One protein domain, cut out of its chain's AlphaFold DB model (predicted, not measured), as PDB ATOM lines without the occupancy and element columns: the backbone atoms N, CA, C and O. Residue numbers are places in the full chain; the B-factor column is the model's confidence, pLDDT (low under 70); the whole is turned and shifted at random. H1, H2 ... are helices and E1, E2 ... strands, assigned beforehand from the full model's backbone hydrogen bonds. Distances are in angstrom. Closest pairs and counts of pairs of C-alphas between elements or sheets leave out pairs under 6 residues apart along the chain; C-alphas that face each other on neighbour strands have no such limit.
ATOM      1  N   TYR A  77     127.735  93.265 137.335       51.03
ATOM      2  CA  TYR A  77     128.485  94.460 136.960       51.03
ATOM      3  C   TYR A  77     128.364  95.522 138.062       51.03
ATOM      4  O   TYR A  77     127.265  95.748 138.562       51.03
ATOM      5  N   TRP A  78     129.476  96.164 138.431       50.56
ATOM      6  CA  TRP A  78     129.449  97.386 139.238       50.56
ATOM      7  C   TRP A  78     128.269  98.245 138.771       50.56
ATOM      8  O   TRP A  78     128.170  98.483 137.564       50.56
ATOM      9  N   SER A  79     127.383  98.671 139.679       69.00
ATOM     10  CA  SER A  79     126.302  99.577 139.283       69.00
ATOM     11  C   SER A  79     126.908 100.767 138.544       69.00
ATOM     12  O   SER A  79     128.020 101.192 138.880       69.00
ATOM     13  N   ASP A  80     126.217 101.291 137.532       77.44
ATOM     14  CA  ASP A  80     126.763 102.369 136.698       77.44
ATOM     15  C   ASP A  80     127.278 103.530 137.553       77.44
ATOM     16  O   ASP A  80     128.364 104.049 137.302       77.44
ATOM     17  N   GLN A  81     126.582 103.843 138.649       82.69
ATOM     18  CA  GLN A  81     127.039 104.828 139.622       82.69
ATOM     19  C   GLN A  81     128.376 104.449 140.271       82.69
ATOM     20  O   GLN A  81     129.309 105.241 140.233       82.69
ATOM     21  N   ARG A  82     128.535 103.221 140.787       84.06
ATOM     22  CA  ARG A  82     129.810 102.790 141.386       84.06
ATOM     23  C   ARG A  82     130.958 102.765 140.371       84.06
ATOM     24  O   ARG A  82     132.099 103.009 140.755       84.06
ATOM     25  N   ARG A  83     130.692 102.470 139.089       85.69
ATOM     26  CA  ARG A  83     131.710 102.559 138.019       85.69
ATOM     27  C   ARG A  83     132.166 103.996 137.830       85.69
ATOM     28  O   ARG A  83     133.367 104.246 137.791       85.69
ATOM     29  N   ARG A  84     131.215 104.925 137.761       88.94
ATOM     30  CA  ARG A  84     131.486 106.360 137.637       88.94
ATOM     31  C   ARG A  84     132.218 106.897 138.861       88.94
ATOM     32  O   ARG A  84     133.228 107.572 138.705       88.94
ATOM     33  N   ASP A  85     131.805 106.525 140.066       89.62
ATOM     34  CA  ASP A  85     132.479 106.941 141.300       89.62
ATOM     35  C   ASP A  85     133.917 106.414 141.348       89.62
ATOM     36  O   ASP A  85     134.845 107.152 141.680       89.62
ATOM     37  N   LYS A  86     134.135 105.155 140.942       90.56
ATOM     38  CA  LYS A  86     135.481 104.575 140.878       90.56
ATOM     39  C   LYS A  86     136.347 105.243 139.814       90.56
ATOM     40  O   LYS A  86     137.516 105.514 140.082       90.56
ATOM     41  N   ALA A  87     135.778 105.536 138.645       91.06
ATOM     42  CA  ALA A  87     136.461 106.269 137.589       91.06
ATOM     43  C   ALA A  87     136.874 107.668 138.058       91.06
ATOM     44  O   ALA A  87     138.027 108.057 137.889       91.06
ATOM     45  N   ARG A  88     135.962 108.386 138.727       91.19
ATOM     46  CA  ARG A  88     136.238 109.690 139.336       91.19
ATOM     47  C   ARG A  88     137.334 109.591 140.397       91.19
ATOM     48  O   ARG A  88     138.256 110.385 140.375       91.19
ATOM     49  N   ALA A  89     137.296 108.595 141.279       90.38
ATOM     50  CA  ALA A  89     138.321 108.424 142.312       90.38
ATOM     51  C   ALA A  89     139.736 108.187 141.742       90.38
ATOM     52  O   ALA A  89     140.728 108.504 142.392       90.38
ATOM     53  N   MET A  90     139.856 107.640 140.526       90.56
ATOM     54  CA  MET A  90     141.159 107.447 139.878       90.56
ATOM     55  C   MET A  90     141.808 108.757 139.416       90.56
ATOM     56  O   MET A  90     143.028 108.776 139.247       90.56
ATOM     57  N   THR A  91     141.055 109.852 139.259       89.25
ATOM     58  CA  THR A  91     141.633 111.142 138.847       89.25
ATOM     59  C   THR A  91     142.566 111.713 139.906       89.25
ATOM     60  O   THR A  91     143.620 112.234 139.557       89.25
ATOM     61  N   THR A  92     142.253 111.506 141.189       86.38
ATOM     62  CA  THR A  92     143.112 111.878 142.321       86.38
ATOM     63  C   THR A  92     144.513 111.300 142.179       86.38
ATOM     64  O   THR A  92     145.510 111.995 142.336       86.38
ATOM     65  N   HIS A  93     144.599 110.017 141.831       85.94
ATOM     66  CA  HIS A  93     145.884 109.339 141.714       85.94
ATOM     67  C   HIS A  93     146.661 109.715 140.452       85.94
ATOM     68  O   HIS A  93     147.886 109.634 140.443       85.94
ATOM     69  N   ALA A  94     145.958 110.126 139.397       83.00
ATOM     70  CA  ALA A  94     146.563 110.607 138.162       83.00
ATOM     71  C   ALA A  94     146.997 112.083 138.232       83.00
ATOM     72  O   ALA A  94     147.405 112.631 137.211       83.00
ATOM     73  N   GLY A  95     146.889 112.734 139.399       82.00
ATOM     74  CA  GLY A  95     147.185 114.162 139.551       82.00
ATOM     75  C   GLY A  95     146.183 115.065 138.828       82.00
ATOM     76  O   GLY A  95     146.491 116.206 138.518       82.00
ATOM     77  N   MET A  96     144.987 114.551 138.538       75.50
ATOM     78  CA  MET A  96     143.907 115.247 137.835       75.50
ATOM     79  C   MET A  96     142.846 115.747 138.825       75.50
ATOM     80  O   MET A  96     141.642 115.568 138.616       75.50
ATOM     81  N   LEU A  97     143.295 116.297 139.954       64.81
ATOM     82  CA  LEU A  97     142.424 117.005 140.885       64.81
ATOM     83  C   LEU A  97     142.207 118.401 140.331       64.81
ATOM     84  O   LEU A  97     143.115 119.222 140.328       64.81
ATOM     85  N   TYR A  98     141.004 118.637 139.836       63.91
ATOM     86  CA  TYR A  98     140.646 119.912 139.248       63.91
ATOM     87  C   TYR A  98     139.440 120.509 139.957       63.91
ATOM     88  O   TYR A  98     138.408 120.748 139.340       63.91
ATOM     89  N   ASP A  99     139.529 120.665 141.267       54.84
ATOM     90  CA  ASP A  99     138.513 121.397 142.009       54.84
ATOM     91  C   ASP A  99     139.205 122.338 142.978       54.84
ATOM     92  O   ASP A  99     139.658 121.908 144.032       54.84
ATOM     93  N   GLU A 100     139.306 123.603 142.581       47.00
ATOM     94  CA  GLU A 100     139.712 124.688 143.458       47.00
ATOM     95  C   GLU A 100     138.976 125.982 143.044       47.00
ATOM     96  O   GLU A 100     139.297 126.628 142.050       47.00
ATOM     97  N   HIS A 101     137.974 126.337 143.863       48.56
ATOM     98  CA  HIS A 101     137.485 127.692 144.194       48.56
ATOM     99  C   HIS A 101     136.203 128.283 143.556       48.56
ATOM    100  O   HIS A 101     136.053 128.430 142.351       48.56
ATOM    101  N   GLY A 102     135.330 128.785 144.457       52.50
ATOM    102  CA  GLY A 102     134.756 130.146 144.445       52.50
ATOM    103  C   GLY A 102     133.559 130.441 143.531       52.50
ATOM    104  O   GLY A 102     133.718 130.744 142.356       52.50
ATOM    105  N   SER A 103     132.343 130.512 144.084       52.25
ATOM    106  CA  SER A 103     131.063 130.692 143.360       52.25
ATOM    107  C   SER A 103     130.874 131.999 142.558       52.25
ATOM    108  O   SER A 103     129.797 132.220 141.997       52.25
ATOM    109  N   THR A 104     131.876 132.878 142.479       56.25
ATOM    110  CA  THR A 104     131.706 134.263 142.020       56.25
ATOM    111  C   THR A 104     132.335 134.591 140.661       56.25
ATOM    112  O   THR A 104     131.648 135.240 139.868       56.25
ATOM    113  N   ARG A 105     133.578 134.179 140.351       61.50
ATOM    114  CA  ARG A 105     134.278 134.393 139.054       61.50
ATOM    115  C   ARG A 105     135.416 133.375 138.877       61.50
ATOM    116  O   ARG A 105     136.013 132.999 139.878       61.50
ATOM    117  N   GLY A 106     135.755 133.006 137.635       70.81
ATOM    118  CA  GLY A 106     136.956 132.204 137.344       70.81
ATOM    119  C   GLY A 106     136.760 131.055 136.352       70.81
ATOM    120  O   GLY A 106     135.716 130.939 135.698       70.81
ATOM    121  N   ASP A 107     137.802 130.234 136.235       71.31
ATOM    122  CA  ASP A 107     137.789 128.948 135.545       71.31
ATOM    123  C   ASP A 107     137.474 127.837 136.545       71.31
ATOM    124  O   ASP A 107     138.212 127.609 137.496       71.31
ATOM    125  N   TYR A 108     136.366 127.144 136.314       78.00
ATOM    126  CA  TYR A 108     135.943 126.000 137.105       78.00
ATOM    127  C   TYR A 108     136.269 124.740 136.350       78.00
ATOM    128  O   TYR A 108     135.974 124.634 135.160       78.00
ATOM    129  N   LEU A 109     136.785 123.752 137.051       78.50
ATOM    130  CA  LEU A 109     136.935 122.430 136.497       78.50
ATOM    131  C   LEU A 109     135.993 121.483 137.238       78.50
ATOM    132  O   LEU A 109     135.734 121.602 138.431       78.50
ATOM    133  N   THR A 110     135.362 120.581 136.500       84.62
ATOM    134  CA  THR A 110     134.470 119.579 137.081       84.62
ATOM    135  C   THR A 110     134.773 118.236 136.465       84.62
ATOM    136  O   THR A 110     134.762 118.084 135.245       84.62
ATOM    137  N   THR A 111     135.040 117.257 137.321       88.50
ATOM    138  CA  THR A 111     135.419 115.910 136.902       88.50
ATOM    139  C   THR A 111     134.252 114.949 137.075       88.50
ATOM    140  O   THR A 111     133.733 114.767 138.177       88.50
ATOM    141  N   TYR A 112     133.886 114.280 135.989       90.25
ATOM    142  CA  TYR A 112     132.857 113.255 135.933       90.25
ATOM    143  C   TYR A 112     133.497 111.915 135.593       90.25
ATOM    144  O   TYR A 112     134.192 111.783 134.588       90.25
ATOM    145  N   GLY A 113     133.239 110.891 136.401       92.50
ATOM    146  CA  GLY A 113     133.527 109.527 135.982       92.50
ATOM    147  C   GLY A 113     132.500 109.073 134.954       92.50
ATOM    148  O   GLY A 113     131.303 109.266 135.162       92.50
ATOM    149  N   LEU A 114     132.958 108.486 133.852       92.25
ATOM    150  CA  LEU A 114     132.087 107.978 132.792       92.25
ATOM    151  C   LEU A 114     131.999 106.461 132.834       92.25
ATOM    152  O   LEU A 114     130.904 105.902 132.839       92.25
ATOM    153  N   ASP A 115     133.157 105.806 132.889       92.62
ATOM    154  CA  ASP A 115     133.239 104.359 132.806       92.62
ATOM    155  C   ASP A 115     134.459 103.808 133.553       92.62
ATOM    156  O   ASP A 115     135.488 104.470 133.665       92.62
ATOM    157  N   TYR A 116     134.357 102.575 134.045       90.12
ATOM    158  CA  TYR A 116     135.452 101.875 134.717       90.12
ATOM    159  C   TYR A 116     135.452 100.387 134.372       90.12
ATOM    160  O   TYR A 116     134.406  99.722 134.386       90.12
ATOM    161  N   VAL A 117     136.644  99.853 134.107       84.88
ATOM    162  CA  VAL A 117     136.911  98.426 133.904       84.88
ATOM    163  C   VAL A 117     137.956  97.986 134.919       84.88
ATOM    164  O   VAL A 117     139.101  98.427 134.886       84.88
ATOM    165  N   GLY A 118     137.552  97.105 135.835       79.44
ATOM    166  CA  GLY A 118     138.421  96.636 136.908       79.44
ATOM    167  C   GLY A 118     139.570  95.735 136.437       79.44
ATOM    168  O   GLY A 118     139.488  95.114 135.373       79.44
ATOM    169  N   PRO A 119     140.617  95.585 137.266       71.62
ATOM    170  CA  PRO A 119     141.839  94.870 136.905       71.62
ATOM    171  C   PRO A 119     141.593  93.392 136.614       71.62
ATOM    172  O   PRO A 119     142.194  92.839 135.700       71.62
ATOM    173  N   THR A 120     140.656  92.758 137.322       58.72
ATOM    174  CA  THR A 120     140.283  91.359 137.085       58.72
ATOM    175  C   THR A 120     139.649  91.167 135.715       58.72
ATOM    176  O   THR A 120     139.982  90.211 135.036       58.72
ATOM    177  N   VAL A 121     138.811  92.096 135.251       55.81
ATOM    178  CA  VAL A 121     138.253  92.077 133.887       55.81
ATOM    179  C   VAL A 121     139.338  92.385 132.845       55.81
ATOM    180  O   VAL A 121     139.256  91.919 131.710       55.81
ATOM    181  N   SER A 122     140.385  93.117 133.241       51.34
ATOM    182  CA  SER A 122     141.469  93.575 132.366       51.34
ATOM    183  C   SER A 122     142.495  92.498 131.972       51.34
ATOM    184  O   SER A 122     143.189  92.665 130.974       51.34
ATOM    185  N   VAL A 123     142.602  91.376 132.701       45.97
ATOM    186  CA  VAL A 123     143.746  90.446 132.540       45.97
ATOM    187  C   VAL A 123     143.746  89.694 131.204       45.97
ATOM    188  O   VAL A 123     144.804  89.409 130.649       45.97
ATOM    189  N   LEU A 124     142.566  89.442 130.633       44.47
ATOM    190  CA  LEU A 124     142.424  88.976 129.245       44.47
ATOM    191  C   LEU A 124     142.174  90.125 128.263       44.47
ATOM    192  O   LEU A 124     142.105  89.913 127.056       44.47
ATOM    193  N   SER A 125     142.015  91.340 128.770       46.69
ATOM    194  CA  SER A 125     141.465  92.445 128.014       46.69
ATOM    195  C   SER A 125     142.523  93.077 127.108       46.69
ATOM    196  O   SER A 125     143.692  93.193 127.495       46.69
ATOM    197  N   PRO A 126     142.147  93.531 125.905       46.66
ATOM    198  CA  PRO A 126     143.007  94.388 125.078       46.66
ATOM    199  C   PRO A 126     143.440  95.684 125.783       46.66
ATOM    200  O   PRO A 126     144.366  96.368 125.356       46.66
ATOM    201  N   TYR A 127     142.764  96.016 126.879       57.28
ATOM    202  CA  TYR A 127     142.915  97.230 127.657       57.28
ATOM    203  C   TYR A 127     143.887  96.973 128.811       57.28
ATOM    204  O   TYR A 127     143.502  96.682 129.940       57.28
ATOM    205  N   LEU A 128     145.174  96.978 128.479       57.72
ATOM    206  CA  LEU A 128     146.249  96.581 129.376       57.72
ATOM    207  C   LEU A 128     146.535  97.651 130.446       57.72
ATOM    208  O   LEU A 128     147.508  98.393 130.347       57.72
ATOM    209  N   ASP A 129     145.718  97.692 131.498       64.06
ATOM    210  CA  ASP A 129     146.172  98.211 132.788       64.06
ATOM    211  C   ASP A 129     147.175  97.218 133.384       64.06
ATOM    212  O   ASP A 129     146.839  96.105 133.794       64.06
ATOM    213  N   LYS A 130     148.446  97.611 133.382       63.56
ATOM    214  CA  LYS A 130     149.539  96.752 133.841       63.56
ATOM    215  C   LYS A 130     149.849  96.930 135.320       63.56
ATOM    216  O   LYS A 130     150.448  96.032 135.905       63.56
ATOM    217  N   GLY A 131     149.365  98.006 135.942       65.56
ATOM    218  CA  GLY A 131     149.511  98.244 137.377       65.56
ATOM    219  C   GLY A 131     148.365  97.707 138.233       65.56
ATOM    220  O   GLY A 131     148.359  97.966 139.434       65.56
ATOM    221  N   ARG A 132     147.414  96.962 137.647       74.06
ATOM    222  CA  ARG A 132     146.281  96.316 138.337       74.06
ATOM    223  C   ARG A 132     145.349  97.291 139.080       74.06
ATOM    224  O   ARG A 132     144.664  96.884 140.019       74.06
ATOM    225  N   ALA A 133     145.289  98.552 138.664       80.06
ATOM    226  CA  ALA A 133     144.366  99.558 139.191       80.06
ATOM    227  C   ALA A 133     142.988  99.573 138.490       80.06
ATOM    228  O   ALA A 133     142.047 100.184 138.992       80.06
ATOM    229  N   GLY A 134     142.857  98.889 137.354       85.44
ATOM    230  CA  GLY A 134     141.794  99.060 136.373       85.44
ATOM    231  C   GLY A 134     142.073 100.205 135.394       85.44
ATOM    232  O   GLY A 134     143.095 100.888 135.460       85.44
ATOM    233  N   LEU A 135     141.134 100.412 134.478       87.56
ATOM    234  CA  LEU A 135     141.094 101.561 133.579       87.56
ATOM    235  C   LEU A 135     139.832 102.365 133.838       87.56
ATOM    236  O   LEU A 135     138.745 101.798 133.960       87.56
ATOM    237  N   ALA A 136     139.981 103.679 133.873       91.81
ATOM    238  CA  ALA A 136     138.898 104.627 134.042       91.81
ATOM    239  C   ALA A 136     138.805 105.546 132.833       91.81
ATOM    240  O   ALA A 136     139.814 106.015 132.319       91.81
ATOM    241  N   LEU A 137     137.584 105.832 132.411       93.06
ATOM    242  CA  LEU A 137     137.278 106.917 131.499       93.06
ATOM    243  C   LEU A 137     136.603 108.026 132.297       93.06
ATOM    244  O   LEU A 137     135.604 107.788 132.984       93.06
ATOM    245  N   VAL A 138     137.137 109.233 132.182       93.69
ATOM    246  CA  VAL A 138     136.625 110.417 132.871       93.69
ATOM    247  C   VAL A 138     136.438 111.568 131.895       93.69
ATOM    248  O   VAL A 138     137.087 111.625 130.853       93.69
ATOM    249  N   GLU A 139     135.555 112.491 132.241       92.12
ATOM    250  CA  GLU A 139     135.353 113.762 131.558       92.12
ATOM    251  C   GLU A 139     135.700 114.892 132.517       92.12
ATOM    252  O   GLU A 139     135.163 114.965 133.619       92.12
ATOM    253  N   VAL A 140     136.590 115.777 132.090       88.75
ATOM    254  CA  VAL A 140     136.928 117.009 132.791       88.75
ATOM    255  C   VAL A 140     136.305 118.150 132.002       88.75
ATOM    256  O   VAL A 140     136.630 118.349 130.833       88.75
ATOM    257  N   ARG A 141     135.380 118.881 132.622       86.88
ATOM    258  CA  ARG A 141     134.769 120.080 132.047       86.88
ATOM    259  C   ARG A 141     135.421 121.319 132.625       86.88
ATOM    260  O   ARG A 141     135.258 121.562 133.815       86.88
ATOM    261  N   ARG A 142     136.077 122.120 131.786       82.12
ATOM    262  CA  ARG A 142     136.445 123.506 132.100       82.12
ATOM    263  C   ARG A 142     135.249 124.392 131.796       82.12
ATOM    264  O   ARG A 142     134.720 124.341 130.694       82.12
ATOM    265  N   THR A 143     134.810 125.186 132.757       80.81
ATOM    266  CA  THR A 143     133.761 126.193 132.597       80.81
ATOM    267  C   THR A 143     134.336 127.536 132.996       80.81
ATOM    268  O   THR A 143     134.684 127.724 134.155       80.81
ATOM    269  N   ARG A 144     134.392 128.494 132.075       76.38
ATOM    270  CA  ARG A 144     134.855 129.852 132.367       76.38
ATOM    271  C   ARG A 144     133.662 130.764 132.627       76.38
ATOM    272  O   ARG A 144     132.765 130.858 131.786       76.38
ATOM    273  N   ARG A 145     133.634 131.445 133.779       72.19
ATOM    274  CA  ARG A 145     132.671 132.525 134.069       72.19
ATOM    275  C   ARG A 145     133.394 133.863 134.151       72.19
ATOM    276  O   ARG A 145     134.161 134.105 135.081       72.19
ATOM    277  N   TYR A 146     133.093 134.740 133.199       66.00
ATOM    278  CA  TYR A 146     133.771 136.027 133.044       66.00
ATOM    279  C   TYR A 146     133.258 137.109 134.025       66.00
ATOM    280  O   TYR A 146     134.051 137.938 134.458       66.00
ATOM    281  N   ALA A 147     131.979 137.081 134.438       58.81
ATOM    282  CA  ALA A 147     131.374 137.840 135.552       58.81
ATOM    283  C   ALA A 147     129.871 137.492 135.697       58.81
ATOM    284  O   ALA A 147     129.273 136.919 134.792       58.81
ATOM    285  N   ARG A 148     129.217 137.892 136.801       52.22
ATOM    286  CA  ARG A 148     127.756 137.724 137.007       52.22
ATOM    287  C   ARG A 148     126.895 138.601 136.071       52.22
ATOM    288  O   ARG A 148     125.702 138.357 135.964       52.22
ATOM    289  N   SER A 149     127.490 139.601 135.409       48.56
ATOM    290  CA  SER A 149     126.799 140.616 134.590       48.56
ATOM    291  C   SER A 149     127.386 140.807 133.183       48.56
ATOM    292  O   SER A 149     127.136 141.830 132.550       48.56
ATOM    293  N   CYS A 150     128.217 139.887 132.688       47.00
ATOM    294  CA  CYS A 150     128.804 140.033 131.357       47.00
ATOM    295  C   CYS A 150     127.857 139.528 130.257       47.00
ATOM    296  O   CYS A 150     127.214 138.493 130.397       47.00
ATOM    297  N   LYS A 151     127.846 140.241 129.122       54.47
ATOM    298  CA  LYS A 151     127.151 139.881 127.868       54.47
ATOM    299  C   LYS A 151     127.543 138.493 127.329       54.47
ATOM    300  O   LYS A 151     126.822 137.909 126.527       54.47
ATOM    301  N   TRP A 152     128.684 137.975 127.772       55.53
ATOM    302  CA  TRP A 152     129.231 136.676 127.403       55.53
ATOM    303  C   TRP A 152     128.819 135.641 128.454       55.53
ATOM    304  O   TRP A 152     129.247 135.720 129.606       55.53
ATOM    305  N   GLY A 153     127.956 134.699 128.071       58.09
ATOM    306  CA  GLY A 153     127.549 133.590 128.933       58.09
ATOM    307  C   GLY A 153     128.726 132.680 129.322       58.09
ATOM    308  O   GLY A 153     129.826 132.812 128.779       58.09
ATOM    309  N   PRO A 154     128.523 131.745 130.266       67.88
ATOM    310  CA  PRO A 154     129.548 130.770 130.612       67.88
ATOM    311  C   PRO A 154     129.941 129.941 129.382       67.88
ATOM    312  O   PRO A 154     129.073 129.399 128.699       67.88
ATOM    313  N   SER A 155     131.242 129.813 129.118       76.88
ATOM    314  CA  SER A 155     131.767 128.918 128.081       76.88
ATOM    315  C   SER A 155     132.280 127.639 128.727       76.88
ATOM    316  O   SER A 155     133.058 127.722 129.680       76.88
ATOM    317  N   SER A 156     131.883 126.473 128.217       77.56
ATOM    318  CA  SER A 156     132.361 125.185 128.717       77.56
ATOM    319  C   SER A 156     133.025 124.347 127.629       77.56
ATOM    320  O   SER A 156     132.557 124.277 126.495       77.56
ATOM    321  N   VAL A 157     134.127 123.698 127.998       84.44
ATOM    322  CA  VAL A 157     134.878 122.760 127.162       84.44
ATOM    323  C   VAL A 157     135.035 121.466 127.945       84.44
ATOM    324  O   VAL A 157     135.404 121.482 129.117       84.44
ATOM    325  N   ALA A 158     134.719 120.340 127.311       86.25
ATOM    326  CA  ALA A 158     134.845 119.016 127.905       86.25
ATOM    327  C   ALA A 158     135.999 118.258 127.247       86.25
ATOM    328  O   ALA A 158     136.000 118.067 126.031       86.25
ATOM    329  N   THR A 159     136.925 117.757 128.059       88.31
ATOM    330  CA  THR A 159     138.003 116.868 127.619       88.31
ATOM    331  C   THR A 159     137.841 115.519 128.298       88.31
ATOM    332  O   THR A 159     137.623 115.442 129.507       88.31
ATOM    333  N   ARG A 160     137.937 114.429 127.531       92.00
ATOM    334  CA  ARG A 160     137.882 113.071 128.081       92.00
ATOM    335  C   ARG A 160     139.270 112.483 128.211       92.00
ATOM    336  O   ARG A 160     140.103 112.646 127.323       92.00
ATOM    337  N   TYR A 161     139.480 111.752 129.295       91.31
ATOM    338  CA  TYR A 161     140.749 111.121 129.606       91.31
ATOM    339  C   TYR A 161     140.554 109.650 129.940       91.31
ATOM    340  O   TYR A 161     139.690 109.289 130.741       91.31
ATOM    341  N   LEU A 162     141.386 108.810 129.335       90.69
ATOM    342  CA  LEU A 162     141.590 107.441 129.773       90.69
ATOM    343  C   LEU A 162     142.714 107.426 130.813       90.69
ATOM    344  O   LEU A 162     143.831 107.853 130.529       90.69
ATOM    345  N   ILE A 163     142.414 106.912 131.998       89.25
ATOM    346  CA  ILE A 163     143.312 106.858 133.148       89.25
ATOM    347  C   ILE A 163     143.587 105.406 133.515       89.25
ATOM    348  O   ILE A 163     142.686 104.565 133.526       89.25
ATOM    349  N   GLY A 164     144.834 105.115 133.865       87.56
ATOM    350  CA  GLY A 164     145.245 103.806 134.352       87.56
ATOM    351  C   GLY A 164     146.672 103.805 134.862       87.56
ATOM    352  O   GLY A 164     147.275 104.863 135.048       87.56
ATOM    353  N   ARG A 165     147.233 102.606 135.042       81.44
ATOM    354  CA  ARG A 165     148.661 102.436 135.307       81.44
ATOM    355  C   ARG A 165     149.382 101.800 134.127       81.44
ATOM    356  O   ARG A 165     148.879 100.880 133.474       81.44
ATOM    357  N   ASN A 166     150.569 102.318 133.849       74.38
ATOM    358  CA  ASN A 166     151.465 101.778 132.841       74.38
ATOM    359  C   ASN A 166     152.201 100.526 133.362       74.38
ATOM    360  O   ASN A 166     151.937 100.010 134.451       74.38
ATOM    361  N   GLU A 167     153.126 100.030 132.551       66.62
ATOM    362  CA  GLU A 167     153.938  98.841 132.789       66.62
ATOM    363  C   GLU A 167     154.835  98.974 134.028       66.62
ATOM    364  O   GLU A 167     155.116  97.972 134.678       66.62
ATOM    365  N   THR A 168     155.227 100.199 134.391       67.56
ATOM    366  CA  THR A 168     156.025 100.499 135.591       67.56
ATOM    367  C   THR A 168     155.162 100.780 136.822       67.56
ATOM    368  O   THR A 168     155.682 101.151 137.870       67.56
ATOM    369  N   GLY A 169     153.836 100.628 136.720       72.38
ATOM    370  CA  GLY A 169     152.896 100.927 137.802       72.38
ATOM    371  C   GLY A 169     152.657 102.423 138.033       72.38
ATOM    372  O   GLY A 169     151.957 102.781 138.979       72.38
ATOM    373  N   THR A 170     153.194 103.282 137.166       79.81
ATOM    374  CA  THR A 170     153.007 104.736 137.211       79.81
ATOM    375  C   THR A 170     151.660 105.108 136.602       79.81
ATOM    376  O   THR A 170     151.215 104.499 135.624       79.81
ATOM    377  N   TRP A 171     150.994 106.103 137.183       83.38
ATOM    378  CA  TRP A 171     149.730 106.611 136.665       83.38
ATOM    379  C   TRP A 171     149.922 107.350 135.345       83.38
ATOM    380  O   TRP A 171     150.895 108.076 135.164       83.38
ATOM    381  N   PHE A 172     148.974 107.175 134.429       82.81
ATOM    382  CA  PHE A 172     148.901 107.949 133.197       82.81
ATOM    383  C   PHE A 172     147.492 108.500 132.994       82.81
ATOM    384  O   PHE A 172     146.508 107.899 133.432       82.81
ATOM    385  N   ALA A 173     147.418 109.611 132.267       87.19
ATOM    386  CA  ALA A 173     146.188 110.193 131.760       87.19
ATOM    387  C   ALA A 173     146.357 110.475 130.266       87.19
ATOM    388  O   ALA A 173     147.256 111.207 129.861       87.19
ATOM    389  N   HIS A 174     145.500 109.873 129.445       85.44
ATOM    390  CA  HIS A 174     145.564 109.974 127.991       85.44
ATOM    391  C   HIS A 174     144.321 110.662 127.451       85.44
ATOM    392  O   HIS A 174     143.217 110.143 127.615       85.44
ATOM    393  N   ALA A 175     144.481 111.807 126.790       88.50
ATOM    394  CA  ALA A 175     143.354 112.527 126.207       88.50
ATOM    395  C   ALA A 175     142.754 111.746 125.023       88.50
ATOM    396  O   ALA A 175     143.455 111.381 124.073       88.50
ATOM    397  N   VAL A 176     141.442 111.509 125.071       89.75
ATOM    398  CA  VAL A 176     140.683 110.766 124.057       89.75
ATOM    399  C   VAL A 176     139.559 111.605 123.462       89.75
ATOM    400  O   VAL A 176     139.196 112.663 123.973       89.75
ATOM    401  N   SER A 177     138.990 111.128 122.356       89.50
ATOM    402  CA  SER A 177     137.827 111.759 121.735       89.50
ATOM    403  C   SER A 177     136.657 111.888 122.717       89.50
ATOM    404  O   SER A 177     136.276 110.923 123.381       89.50
ATOM    405  N   VAL A 178     135.998 113.050 122.711       88.19
ATOM    406  CA  VAL A 178     134.742 113.296 123.446       88.19
ATOM    407  C   VAL A 178     133.587 112.397 122.994       88.19
ATOM    408  O   VAL A 178     132.550 112.362 123.642       88.19
ATOM    409  N   LYS A 179     133.740 111.658 121.888       88.94
ATOM    410  CA  LYS A 179     132.759 110.661 121.433       88.94
ATOM    411  C   LYS A 179     132.891 109.317 122.153       88.94
ATOM    412  O   LYS A 179     131.955 108.534 122.104       88.94
ATOM    413  N   CYS A 180     134.021 109.037 122.807       88.94
ATOM    414  CA  CYS A 180     134.233 107.784 123.530       88.94
ATOM    415  C   CYS A 180     133.471 107.822 124.856       88.94
ATOM    416  O   CYS A 180     133.778 108.662 125.699       88.94
ATOM    417  N   VAL A 181     132.485 106.948 125.034       88.12
ATOM    418  CA  VAL A 181     131.623 106.857 126.226       88.12
ATOM    419  C   VAL A 181     132.045 105.697 127.129       88.12
ATOM    420  O   VAL A 181     131.797 105.729 128.332       88.12
ATOM    421  N   THR A 182     132.729 104.696 126.569       89.25
ATOM    422  CA  THR A 182     133.243 103.540 127.317       89.25
ATOM    423  C   THR A 182     134.765 103.447 127.269       89.25
ATOM    424  O   THR A 182     135.414 103.916 126.330       89.25
ATOM    425  N   VAL A 183     135.356 102.769 128.257       87.94
ATOM    426  CA  VAL A 183     136.795 102.445 128.269       87.94
ATOM    427  C   VAL A 183     137.191 101.680 127.001       87.94
ATOM    428  O   VAL A 183     138.233 101.952 126.407       87.94
ATOM    429  N   ARG A 184     136.338 100.752 126.546       84.88
ATOM    430  CA  ARG A 184     136.565  99.966 125.323       84.88
ATOM    431  C   ARG A 184     136.664 100.859 124.087       84.88
ATOM    432  O   ARG A 184     137.604 100.707 123.311       84.88
ATOM    433  N   GLU A 185     135.731 101.791 123.921       86.44
ATOM    434  CA  GLU A 185     135.750 102.745 122.806       86.44
ATOM    435  C   GLU A 185     136.973 103.654 122.852       86.44
ATOM    436  O   GLU A 185     137.597 103.883 121.821       86.44
ATOM    437  N   ALA A 186     137.334 104.144 124.041       89.19
ATOM    438  CA  ALA A 186     138.503 104.993 124.230       89.19
ATOM    439  C   ALA A 186     139.783 104.283 123.781       89.19
ATOM    440  O   ALA A 186     140.547 104.821 122.982       89.19
ATOM    441  N   VAL A 187     139.999 103.043 124.221       85.75
ATOM    442  CA  VAL A 187     141.206 102.302 123.845       85.75
ATOM    443  C   VAL A 187     141.197 101.897 122.370       85.75
ATOM    444  O   VAL A 187     142.225 102.017 121.704       85.75
ATOM    445  N   SER A 188     140.048 101.473 121.838       85.81
ATOM    446  CA  SER A 188     139.918 101.167 120.409       85.81
ATOM    447  C   SER A 188     140.210 102.395 119.547       85.81
ATOM    448  O   SER A 188     140.895 102.313 118.527       85.81
ATOM    449  N   TRP A 189     139.774 103.571 119.998       88.81
ATOM    450  CA  TRP A 189     140.073 104.835 119.344       88.81
ATOM    451  C   TRP A 189     141.570 105.169 119.377       88.81
ATOM    452  O   TRP A 189     142.118 105.500 118.322       88.81
ATOM    453  N   ILE A 190     142.242 105.024 120.529       86.88
ATOM    454  CA  ILE A 190     143.695 105.244 120.658       86.88
ATOM    455  C   ILE A 190     144.441 104.358 119.654       86.88
ATOM    456  O   ILE A 190     145.243 104.852 118.864       86.88
ATOM    457  N   TRP A 191     144.133 103.062 119.615       86.00
ATOM    458  CA  TRP A 191     144.889 102.089 118.817       86.00
ATOM    459  C   TRP A 191     144.291 101.785 117.447       86.00
ATOM    460  O   TRP A 191     144.712 100.836 116.788       86.00
ATOM    461  N   ARG A 192     143.328 102.587 116.987       86.62
ATOM    462  CA  ARG A 192     142.687 102.443 115.669       86.62
ATOM    463  C   ARG A 192     142.122 101.029 115.433       86.62
ATOM    464  O   ARG A 192     142.309 100.464 114.357       86.62
ATOM    465  N   GLY A 193     141.489 100.441 116.446       83.06
ATOM    466  CA  GLY A 193     140.921  99.089 116.390       83.06
ATOM    467  C   GLY A 193     141.941  97.948 116.492       83.06
ATOM    468  O   GLY A 193     141.597  96.790 116.259       83.06
ATOM    469  N   ARG A 194     143.216  98.245 116.786       81.00
ATOM    470  CA  ARG A 194     144.302  97.250 116.866       81.00
ATOM    471  C   ARG A 194     144.642  96.815 118.286       81.00
ATOM    472  O   ARG A 194     145.659  96.160 118.490       81.00
ATOM    473  N   GLU A 195     143.807  97.131 119.264       78.94
ATOM    474  CA  GLU A 195     144.049  96.848 120.679       78.94
ATOM    475  C   GLU A 195     144.272  95.351 120.979       78.94
ATOM    476  O   GLU A 195     145.075  94.997 121.840       78.94
ATOM    477  N   ASN A 196     143.647  94.457 120.205       76.06
ATOM    478  CA  ASN A 196     143.821  93.003 120.332       76.06
ATOM    479  C   ASN A 196     145.152  92.495 119.747       76.06
ATOM    480  O   ASN A 196     145.602  91.404 120.089       76.06
ATOM    481  N   ALA A 197     145.789  93.275 118.869       77.06
ATOM    482  CA  ALA A 197     147.066  92.937 118.243       77.06
ATOM    483  C   ALA A 197     148.275  93.432 119.055       77.06
ATOM    484  O   ALA A 197     149.412  93.175 118.664       77.06
ATOM    485  N   ILE A 198     148.053  94.150 120.162       77.75
ATOM    486  CA  ILE A 198     149.119  94.705 121.003       77.75
ATOM    487  C   ILE A 198     149.851  93.582 121.742       77.75
ATOM    488  O   ILE A 198     149.270  92.836 122.537       77.75
ATOM    489  N   ILE A 199     151.155  93.507 121.484       77.25
ATOM    490  CA  ILE A 199     152.117  92.619 122.142       77.25
ATOM    491  C   ILE A 199     152.691  93.324 123.374       77.25
ATOM    492  O   ILE A 199     152.727  92.757 124.470       77.25
ATOM    493  N   GLU A 200     153.113  94.574 123.188       76.25
ATOM    494  CA  GLU A 200     153.775  95.404 124.191       76.25
ATOM    495  C   GLU A 200     153.381  96.871 123.997       76.25
ATOM    496  O   GLU A 200     153.020  97.281 122.895       76.25
ATOM    497  N   ARG A 201     153.397  97.650 125.076       76.44
ATOM    498  CA  ARG A 201     153.077  99.075 125.070       76.44
ATOM    499  C   ARG A 201     154.108  99.811 125.902       76.44
ATOM    500  O   ARG A 201     154.574  99.294 126.913       76.44
ATOM    501  N   GLN A 202     154.386 101.031 125.475       74.12
ATOM    502  CA  GLN A 202     155.184 101.993 126.188       74.12
ATOM    503  C   GLN A 202     154.583 103.386 125.946       74.12
ATOM    504  O   GLN A 202     154.689 103.935 124.852       74.12
ATOM    505  N   GLY A 203     153.890 103.936 126.949       73.12
ATOM    506  CA  GLY A 203     153.193 105.220 126.810       73.12
ATOM    507  C   GLY A 203     152.202 105.212 125.640       73.12
ATOM    508  O   GLY A 203     151.245 104.428 125.636       73.12
ATOM    509  N   ASP A 204     152.479 106.058 124.645       77.12
ATOM    510  CA  ASP A 204     151.675 106.226 123.427       77.12
ATOM    511  C   ASP A 204     152.182 105.413 122.243       77.12
ATOM    512  O   ASP A 204     151.669 105.536 121.134       77.12
ATOM    513  N   VAL A 205     153.183 104.570 122.458       82.06
ATOM    514  CA  VAL A 205     153.694 103.653 121.450       82.06
ATOM    515  C   VAL A 205     153.267 102.242 121.826       82.06
ATOM    516  O   VAL A 205     153.339 101.833 122.983       82.06
ATOM    517  N   ALA A 206     152.809 101.479 120.841       83.56
ATOM    518  CA  ALA A 206     152.546 100.060 121.009       83.56
ATOM    519  C   ALA A 206     153.276  99.251 119.946       83.56
ATOM    520  O   ALA A 206     153.274  99.584 118.760       83.56
ATOM    521  N   LEU A 207     153.851  98.139 120.381       84.00
ATOM    522  CA  LEU A 207     154.297  97.068 119.518       84.00
ATOM    523  C   LEU A 207     153.104  96.162 119.222       84.00
ATOM    524  O   LEU A 207     152.529  95.552 120.128       84.00
ATOM    525  N   VAL A 208     152.743  96.046 117.948       83.50
ATOM    526  CA  VAL A 208     151.649  95.180 117.500       83.50
ATOM    527  C   VAL A 208     152.151  94.054 116.616       83.50
ATOM    528  O   VAL A 208     153.101  94.218 115.849       83.50
ATOM    529  N   SER A 209     151.465  92.917 116.670       79.56
ATOM    530  CA  SER A 209     151.614  91.873 115.662       79.56
ATOM    531  C   SER A 209     151.006  92.312 114.337       79.56
ATOM    532  O   SER A 209     149.928  92.909 114.300       79.56
ATOM    533  N   GLY A 210     151.656  91.933 113.245       72.94
ATOM    534  CA  GLY A 210     151.220  92.216 111.886       72.94
ATOM    535  C   GLY A 210     152.346  92.866 111.099       72.94
ATOM    536  O   GLY A 210     153.017  93.770 111.589       72.94
ATOM    537  N   GLY A 211     152.553  92.390 109.872       70.50
ATOM    538  CA  GLY A 211     153.534  92.973 108.963       70.50
ATOM    539  C   GLY A 211     153.184  94.409 108.558       70.50
ATOM    540  O   GLY A 211     152.061  94.890 108.749       70.50
ATOM    541  N   GLY A 212     154.164  95.090 107.972       74.75
ATOM    542  CA  GLY A 212     154.043  96.451 107.454       74.75
ATOM    543  C   GLY A 212     155.033  97.412 108.102       74.75
ATOM    544  O   GLY A 212     155.768  97.055 109.017       74.75
ATOM    545  N   ARG A 213     155.045  98.649 107.607       77.50
ATOM    546  CA  ARG A 213     155.976  99.681 108.066       77.50
ATOM    547  C   ARG A 213     155.615 100.151 109.481       77.50
ATOM    548  O   ARG A 213     154.441 100.398 109.760       77.50
ATOM    549  N   SER A 214     156.621 100.259 110.349       84.69
ATOM    550  CA  SER A 214     156.495 100.934 111.646       84.69
ATOM    551  C   SER A 214     156.192 102.414 111.448       84.69
ATOM    552  O   SER A 214     156.729 103.045 110.537       84.69
ATOM    553  N   GLU A 215     155.332 102.958 112.302       85.81
ATOM    554  CA  GLU A 215     155.096 104.398 112.354       85.81
ATOM    555  C   GLU A 215     156.316 105.123 112.939       85.81
ATOM    556  O   GLU A 215     157.113 104.540 113.680       85.81
ATOM    557  N   THR A 216     156.468 106.399 112.583       85.44
ATOM    558  CA  THR A 216     157.518 107.258 113.134       85.44
ATOM    559  C   THR A 216     157.326 107.394 114.637       85.44
ATOM    560  O   THR A 216     156.220 107.670 115.102       85.44
ATOM    561  N   LEU A 217     158.406 107.205 115.391       83.69
ATOM    562  CA  LEU A 217     158.387 107.361 116.837       83.69
ATOM    563  C   LEU A 217     158.014 108.802 117.227       83.69
ATOM    564  O   LEU A 217     158.488 109.749 116.594       83.69
ATOM    565  N   PRO A 218     157.174 108.990 118.258       80.44
ATOM    566  CA  PRO A 218     156.878 110.315 118.771       80.44
ATOM    567  C   PRO A 218     158.111 110.917 119.455       80.44
ATOM    568  O   PRO A 218     159.022 110.202 119.879       80.44
ATOM    569  N   ALA A 219     158.122 112.246 119.585       79.19
ATOM    570  CA  ALA A 219     159.209 112.972 120.234       79.19
ATOM    571  C   ALA A 219     159.560 112.378 121.613       79.19
ATOM    572  O   ALA A 219     158.690 111.896 122.341       79.19
ATOM    573  N   GLY A 220     160.854 112.398 121.939       80.19
ATOM    574  CA  GLY A 220     161.408 111.829 123.170       80.19
ATOM    575  C   GLY A 220     161.698 110.327 123.113       80.19
ATOM    576  O   GLY A 220     162.392 109.826 123.994       80.19
ATOM    577  N   HIS A 221     161.188 109.597 122.114       81.38
ATOM    578  CA  HIS A 221     161.495 108.176 121.945       81.38
ATOM    579  C   HIS A 221     162.719 108.011 121.049       81.38
ATOM    580  O   HIS A 221     162.745 108.523 119.930       81.38
ATOM    581  N   VAL A 222     163.710 107.257 121.518       85.75
ATOM    582  CA  VAL A 222     164.939 106.976 120.766       85.75
ATOM    583  C   VAL A 222     165.223 105.482 120.741       85.75
ATOM    584  O   VAL A 222     164.913 104.763 121.691       85.75
ATOM    585  N   VAL A 223     165.791 105.003 119.635       86.06
ATOM    586  CA  VAL A 223     166.224 103.608 119.506       86.06
ATOM    587  C   VAL A 223     167.699 103.526 119.872       86.06
ATOM    588  O   VAL A 223     168.528 104.105 119.177       86.06
ATOM    589  N   ILE A 224     168.015 102.805 120.945       85.75
ATOM    590  CA  ILE A 224     169.380 102.551 121.420       85.75
ATOM    591  C   ILE A 224     169.529 101.036 121.548       85.75
ATOM    592  O   ILE A 224     168.679 100.389 122.157       85.75
ATOM    593  N   ASP A 225     170.550 100.461 120.910       85.81
ATOM    594  CA  ASP A 225     170.872  99.024 120.964       85.81
ATOM    595  C   ASP A 225     169.684  98.086 120.683       85.81
ATOM    596  O   ASP A 225     169.491  97.050 121.319       85.81
ATOM    597  N   GLY A 226     168.838  98.455 119.717       82.75
ATOM    598  CA  GLY A 226     167.668  97.653 119.355       82.75
ATOM    599  C   GLY A 226     166.512  97.735 120.358       82.75
ATOM    600  O   GLY A 226     165.598  96.904 120.307       82.75
ATOM    601  N   VAL A 227     166.500  98.750 121.225       84.62
ATOM    602  CA  VAL A 227     165.450  99.018 122.213       84.62
ATOM    603  C   VAL A 227     164.931 100.450 122.052       84.62
ATOM    604  O   VAL A 227     165.694 101.402 121.932       84.62
ATOM    605  N   VAL A 228     163.611 100.614 122.040       82.50
ATOM    606  CA  VAL A 228     162.914 101.899 122.127       82.50
ATOM    607  C   VAL A 228     162.940 102.374 123.582       82.50
ATOM    608  O   VAL A 228     162.394 101.737 124.482       82.50
ATOM    609  N   THR A 229     163.576 103.512 123.819       83.00
ATOM    610  CA  THR A 229     163.759 104.110 125.145       83.00
ATOM    611  C   THR A 229     163.126 105.497 125.201       83.00
ATOM    612  O   THR A 229     162.941 106.153 124.177       83.00
ATOM    613  N   HIS A 230     162.762 105.926 126.407       80.94
ATOM    614  CA  HIS A 230     162.217 107.249 126.702       80.94
ATOM    615  C   HIS A 230     162.455 107.552 128.184       80.94
ATOM    616  O   HIS A 230     162.483 106.634 129.003       80.94
ATOM    617  N   ALA A 231     162.566 108.827 128.547       77.38
ATOM    618  CA  ALA A 231     162.927 109.230 129.908       77.38
ATOM    619  C   ALA A 231     161.887 108.840 130.980       77.38
ATOM    620  O   ALA A 231     162.238 108.600 132.129       77.38
ATOM    621  N   THR A 232     160.602 108.788 130.620       66.00
ATOM    622  CA  THR A 232     159.497 108.679 131.595       66.00
ATOM    623  C   THR A 232     158.880 107.287 131.725       66.00
ATOM    624  O   THR A 232     157.945 107.104 132.504       66.00
ATOM    625  N   HIS A 233     159.348 106.293 130.968       68.75
ATOM    626  CA  HIS A 233     158.773 104.949 131.013       68.75
ATOM    627  C   HIS A 233     159.758 103.869 130.566       68.75
ATOM    628  O   HIS A 233     160.653 104.123 129.763       68.75
ATOM    629  N   ALA A 234     159.557 102.650 131.081       71.06
ATOM    630  CA  ALA A 234     160.431 101.503 130.841       71.06
ATOM    631  C   ALA A 234     160.665 101.245 129.354       71.06
ATOM    632  O   ALA A 234     159.780 101.470 128.533       71.06
ATOM    633  N   ALA A 235     161.862 100.773 129.029       79.69
ATOM    634  CA  ALA A 235     162.277 100.504 127.666       79.69
ATOM    635  C   ALA A 235     161.469  99.351 127.041       79.69
ATOM    636  O   ALA A 235     161.103  98.398 127.727       79.69
ATOM    637  N   MET A 236     161.217  99.443 125.737       82.19
ATOM    638  CA  MET A 236     160.479  98.458 124.945       82.19
ATOM    639  C   MET A 236     161.370  97.958 123.815       82.19
ATOM    640  O   MET A 236     162.053  98.742 123.168       82.19
ATOM    641  N   ARG A 237     161.371  96.662 123.516       85.31
ATOM    642  CA  ARG A 237     162.199  96.136 122.414       85.31
ATOM    643  C   ARG A 237     161.773  96.675 121.039       85.31
ATOM    644  O   ARG A 237     160.610  97.014 120.823       85.31
ATOM    645  N   THR A 238     162.689  96.685 120.071       85.75
ATOM    646  CA  THR A 238     162.326  96.981 118.673       85.75
ATOM    647  C   THR A 238     161.482  95.858 118.038       85.75
ATOM    648  O   THR A 238     161.464  94.718 118.529       85.75
ATOM    649  N   PRO A 239     160.729  96.160 116.960       86.12
ATOM    650  CA  PRO A 239     159.909  95.165 116.277       86.12
ATOM    651  C   PRO A 239     160.715  94.056 115.610       86.12
ATOM    652  O   PRO A 239     161.685  94.315 114.903       86.12
ATOM    653  N   GLY A 240     160.249  92.814 115.761       86.56
ATOM    654  CA  GLY A 240     160.727  91.689 114.964       86.56
ATOM    655  C   GLY A 240     160.094  91.638 113.559       86.56
ATOM    656  O   GLY A 240     159.205  92.425 113.241       86.56
ATOM    657  N   PRO A 241     160.438  90.643 112.714       82.75
ATOM    658  CA  PRO A 241     160.072  90.643 111.287       82.75
ATOM    659  C   PRO A 241     158.570  90.476 110.958       82.75
ATOM    660  O   PRO A 241     158.201  90.345 109.798       82.75
ATOM    661  N   ARG A 242     157.690  90.389 111.962       85.88
ATOM    662  CA  ARG A 242     156.218  90.309 111.803       85.88
ATOM    663  C   ARG A 242     155.490  91.235 112.772       85.88
ATOM    664  O   ARG A 242     154.338  90.996 113.134       85.88
ATOM    665  N   GLU A 243     156.199  92.238 113.243       87.69
ATOM    666  CA  GLU A 243     155.726  93.176 114.235       87.69
ATOM    667  C   GLU A 243     156.049  94.572 113.737       87.69
ATOM    668  O   GLU A 243     156.933  94.765 112.902       87.69
ATOM    669  N   ARG A 244     155.338  95.555 114.264       88.62
ATOM    670  CA  ARG A 244     155.599  96.956 113.955       88.62
ATOM    671  C   ARG A 244     155.220  97.833 115.127       88.62
ATOM    672  O   ARG A 244     154.365  97.461 115.934       88.62
ATOM    673  N   LEU A 245     155.820  99.014 115.172       88.25
ATOM    674  CA  LEU A 245     155.394 100.066 116.084       88.25
ATOM    675  C   LEU A 245     154.201 100.804 115.486       88.25
ATOM    676  O   LEU A 245     154.187 101.125 114.295       88.25
ATOM    677  N   ILE A 246     153.212 101.073 116.326       87.12
ATOM    678  CA  ILE A 246     152.136 102.020 116.049       87.12
ATOM    679  C   ILE A 246     152.128 103.090 117.131       87.12
ATOM    680  O   ILE A 246     152.466 102.819 118.286       87.12
ATOM    681  N   VAL A 247     151.702 104.288 116.757       85.94
ATOM    682  CA  VAL A 247     151.520 105.404 117.673       85.94
ATOM    683  C   VAL A 247     150.030 105.586 117.936       85.94
ATOM    684  O   VAL A 247     149.197 105.670 117.023       85.94
ATOM    685  N   GLY A 248     149.689 105.619 119.218       83.25
ATOM    686  CA  GLY A 248     148.346 105.860 119.702       83.25
ATOM    687  C   GLY A 248     147.850 107.230 119.256       83.25
ATOM    688  O   GLY A 248     148.587 108.217 119.246       83.25
ATOM    689  N   ARG A 249     146.573 107.311 118.882       83.81
ATOM    690  CA  ARG A 249     145.924 108.597 118.633       83.81
ATOM    691  C   ARG A 249     145.923 109.414 119.919       83.81
ATOM    692  O   ARG A 249     145.543 108.914 120.977       83.81
ATOM    693  N   ARG A 250     146.282 110.686 119.799       75.81
ATOM    694  CA  ARG A 250     146.084 111.698 120.836       75.81
ATOM    695  C   ARG A 250     144.929 112.589 120.421       75.81
ATOM    696  O   ARG A 250     144.764 112.859 119.228       75.81
ATOM    697  N   ALA A 251     144.111 113.026 121.378       66.19
ATOM    698  CA  ALA A 251     143.232 114.151 121.091       66.19
ATOM    699  C   ALA A 251     144.138 115.333 120.714       66.19
ATOM    700  O   ALA A 251     145.238 115.461 121.251       66.19
ATOM    701  N   THR A 252     143.736 116.135 119.729       56.34
ATOM    702  CA  THR A 252     144.520 117.293 119.276       56.34
ATOM    703  C   THR A 252     144.976 118.147 120.462       56.34
ATOM    704  O   THR A 252     144.186 118.397 121.371       56.34
ATOM    705  N   VAL A 253     146.230 118.609 120.405       46.59
ATOM    706  CA  VAL A 253     146.978 119.324 121.462       46.59
ATOM    707  C   VAL A 253     146.217 120.505 122.085       46.59
ATOM    708  O   VAL A 253     146.400 120.773 123.271       46.59
ATOM    709  N   ARG A 254     145.268 121.121 121.361       40.88
ATOM    710  CA  ARG A 254     144.369 122.148 121.921       40.88
ATOM    711  C   ARG A 254     143.680 121.705 123.215       40.88
ATOM    712  O   ARG A 254     143.550 122.506 124.122       40.88
ATOM    713  N   ALA A 255     143.330 120.426 123.360       40.38
ATOM    714  CA  ALA A 255     142.666 119.928 124.565       40.38
ATOM    715  C   ALA A 255     143.584 119.810 125.798       40.38
ATOM    716  O   ALA A 255     143.057 119.769 126.905       40.38
ATOM    717  N   SER A 256     144.915 119.723 125.628       39.16
ATOM    718  CA  SER A 256     145.870 119.698 126.751       39.16
ATOM    719  C   SER A 256     146.406 121.084 127.096       39.16
ATOM    720  O   SER A 256     146.641 121.350 128.270       39.16
ATOM    721  N   GLU A 257     146.581 121.953 126.094       38.44
ATOM    722  CA  GLU A 257     146.964 123.360 126.289       38.44
ATOM    723  C   GLU A 257     145.807 124.174 126.887       38.44
ATOM    724  O   GLU A 257     146.028 124.972 127.779       38.44
ATOM    725  N   GLU A 258     144.549 123.896 126.528       38.84
ATOM    726  CA  GLU A 258     143.382 124.543 127.155       38.84
ATOM    727  C   GLU A 258     143.057 124.008 128.566       38.84
ATOM    728  O   GLU A 258     142.108 124.474 129.198       38.84
ATOM    729  N   THR A 259     143.804 123.032 129.088       39.53
ATOM    730  CA  THR A 259     143.654 122.525 130.471       39.53
ATOM    731  C   THR A 259     144.908 122.677 131.329       39.53
ATOM    732  O   THR A 259     144.855 122.356 132.513       39.53
TER     733      THR A 259
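What this domain is: This is residues 77 to 259 of the 261 residues of an uncharacterized protein of Salinibacterium sp (UniProt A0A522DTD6). Two lobes stand end to end: a long, strongly twisted sheet of E1 to E4 with H1 over one face and H3 over the other, and a small sandwich of two three-stranded sheets. The link between E2 and E3 makes the far end of the large lobe, and after E10 the last residues return to the large sheet, which H4 grazes. The printed part has 183 residues, with helices and strands mixed in the order H1 E1 H2 E2 E3 E4 H3 E5 E6 E7 E8 E9 E10 H4. The sheets, in strand order E1 E2 E3 E4, E5 E6 E10 and E7 E8 E9, are antiparallel. The whole is compact, with a radius of gyration of the C-alphas of 18.2 A, yet elongated, spanning 64 by 37 by 25 A.

Where its parts are: H1, residues 80 to 93, begins at C-alpha 80 (126.763, 102.369, 136.698) and is 21.0 A long. E1 is residues 106 to 117, 34.0 A; H2 119 to 122; E2 135 to 145, 32.1 A; E3 155 to 165, 32.2 A; E4 171 to 176, 16.1 A; H3 183 to 190, 10.6 A. E5 is residues 198 to 202, E6 205 to 209, E7 222 to 224, E8 227 to 230, E9 233 to 237 and E10 243 to 247. H4, residues 254 to 257, ends at C-alpha 257 (146.964, 123.360, 126.289).

How they stand to each other: In the large sheet N 110 and O 141 of E1 and E2 are 2.9 A apart, within hydrogen-bond range. In the hairpin E2 and E3, N 140 to O 159 is 2.8 A, and in the hairpin E3 and E4, N 174 to O 162 is 2.8 A. E2 E3 E4 form a meander, each strand the antiparallel neighbour of the one before, as do E7 E8 E9. H1 and H3 are on opposite faces, making three layers, at heights over the sheet of 6.2 A and 8.7 A. The closest C-alphas of H1 and E1 are those of Arg 84 and Gly 113, 4.1 A; of H3 and E2, Val 183 and Leu 137, 5.5 A. H2 is not on this sheet, but only just, with 4 pairs of C-alphas within 10 A. In the sandwich, two sheets face to face, the closest C-alphas of E5 and E9 are those of Gln 202 and Met 236, 6.5 A. Within hydrogen-bond range are N 202 and O 205 of hairpin E5 and E6, 2.8 A, N 206 and O 246 of E6 and E10, 2.9 A, N 224 and O 227 of hairpin E7 and E8, 2.9 A, and N 228 and O 236 of hairpin E8 and E9, 2.7 A. In H3 every O i to N i+4 pair is within hydrogen-bond range, in H1 7 of 10; H2 and H4 are too short for one.

The domain as a whole: The C-alphas of Ser 149 and Pro 241 are farthest apart, 64.4 A. The printed part has no cut; the links H1 to E1, H2 to E2 and E6 to E7 are long. Mean pLDDT of the printed part is 76.4; 46 residues are under 70, among them 97 to 105, 120 to 131, 146 to 154 and 251 to 259.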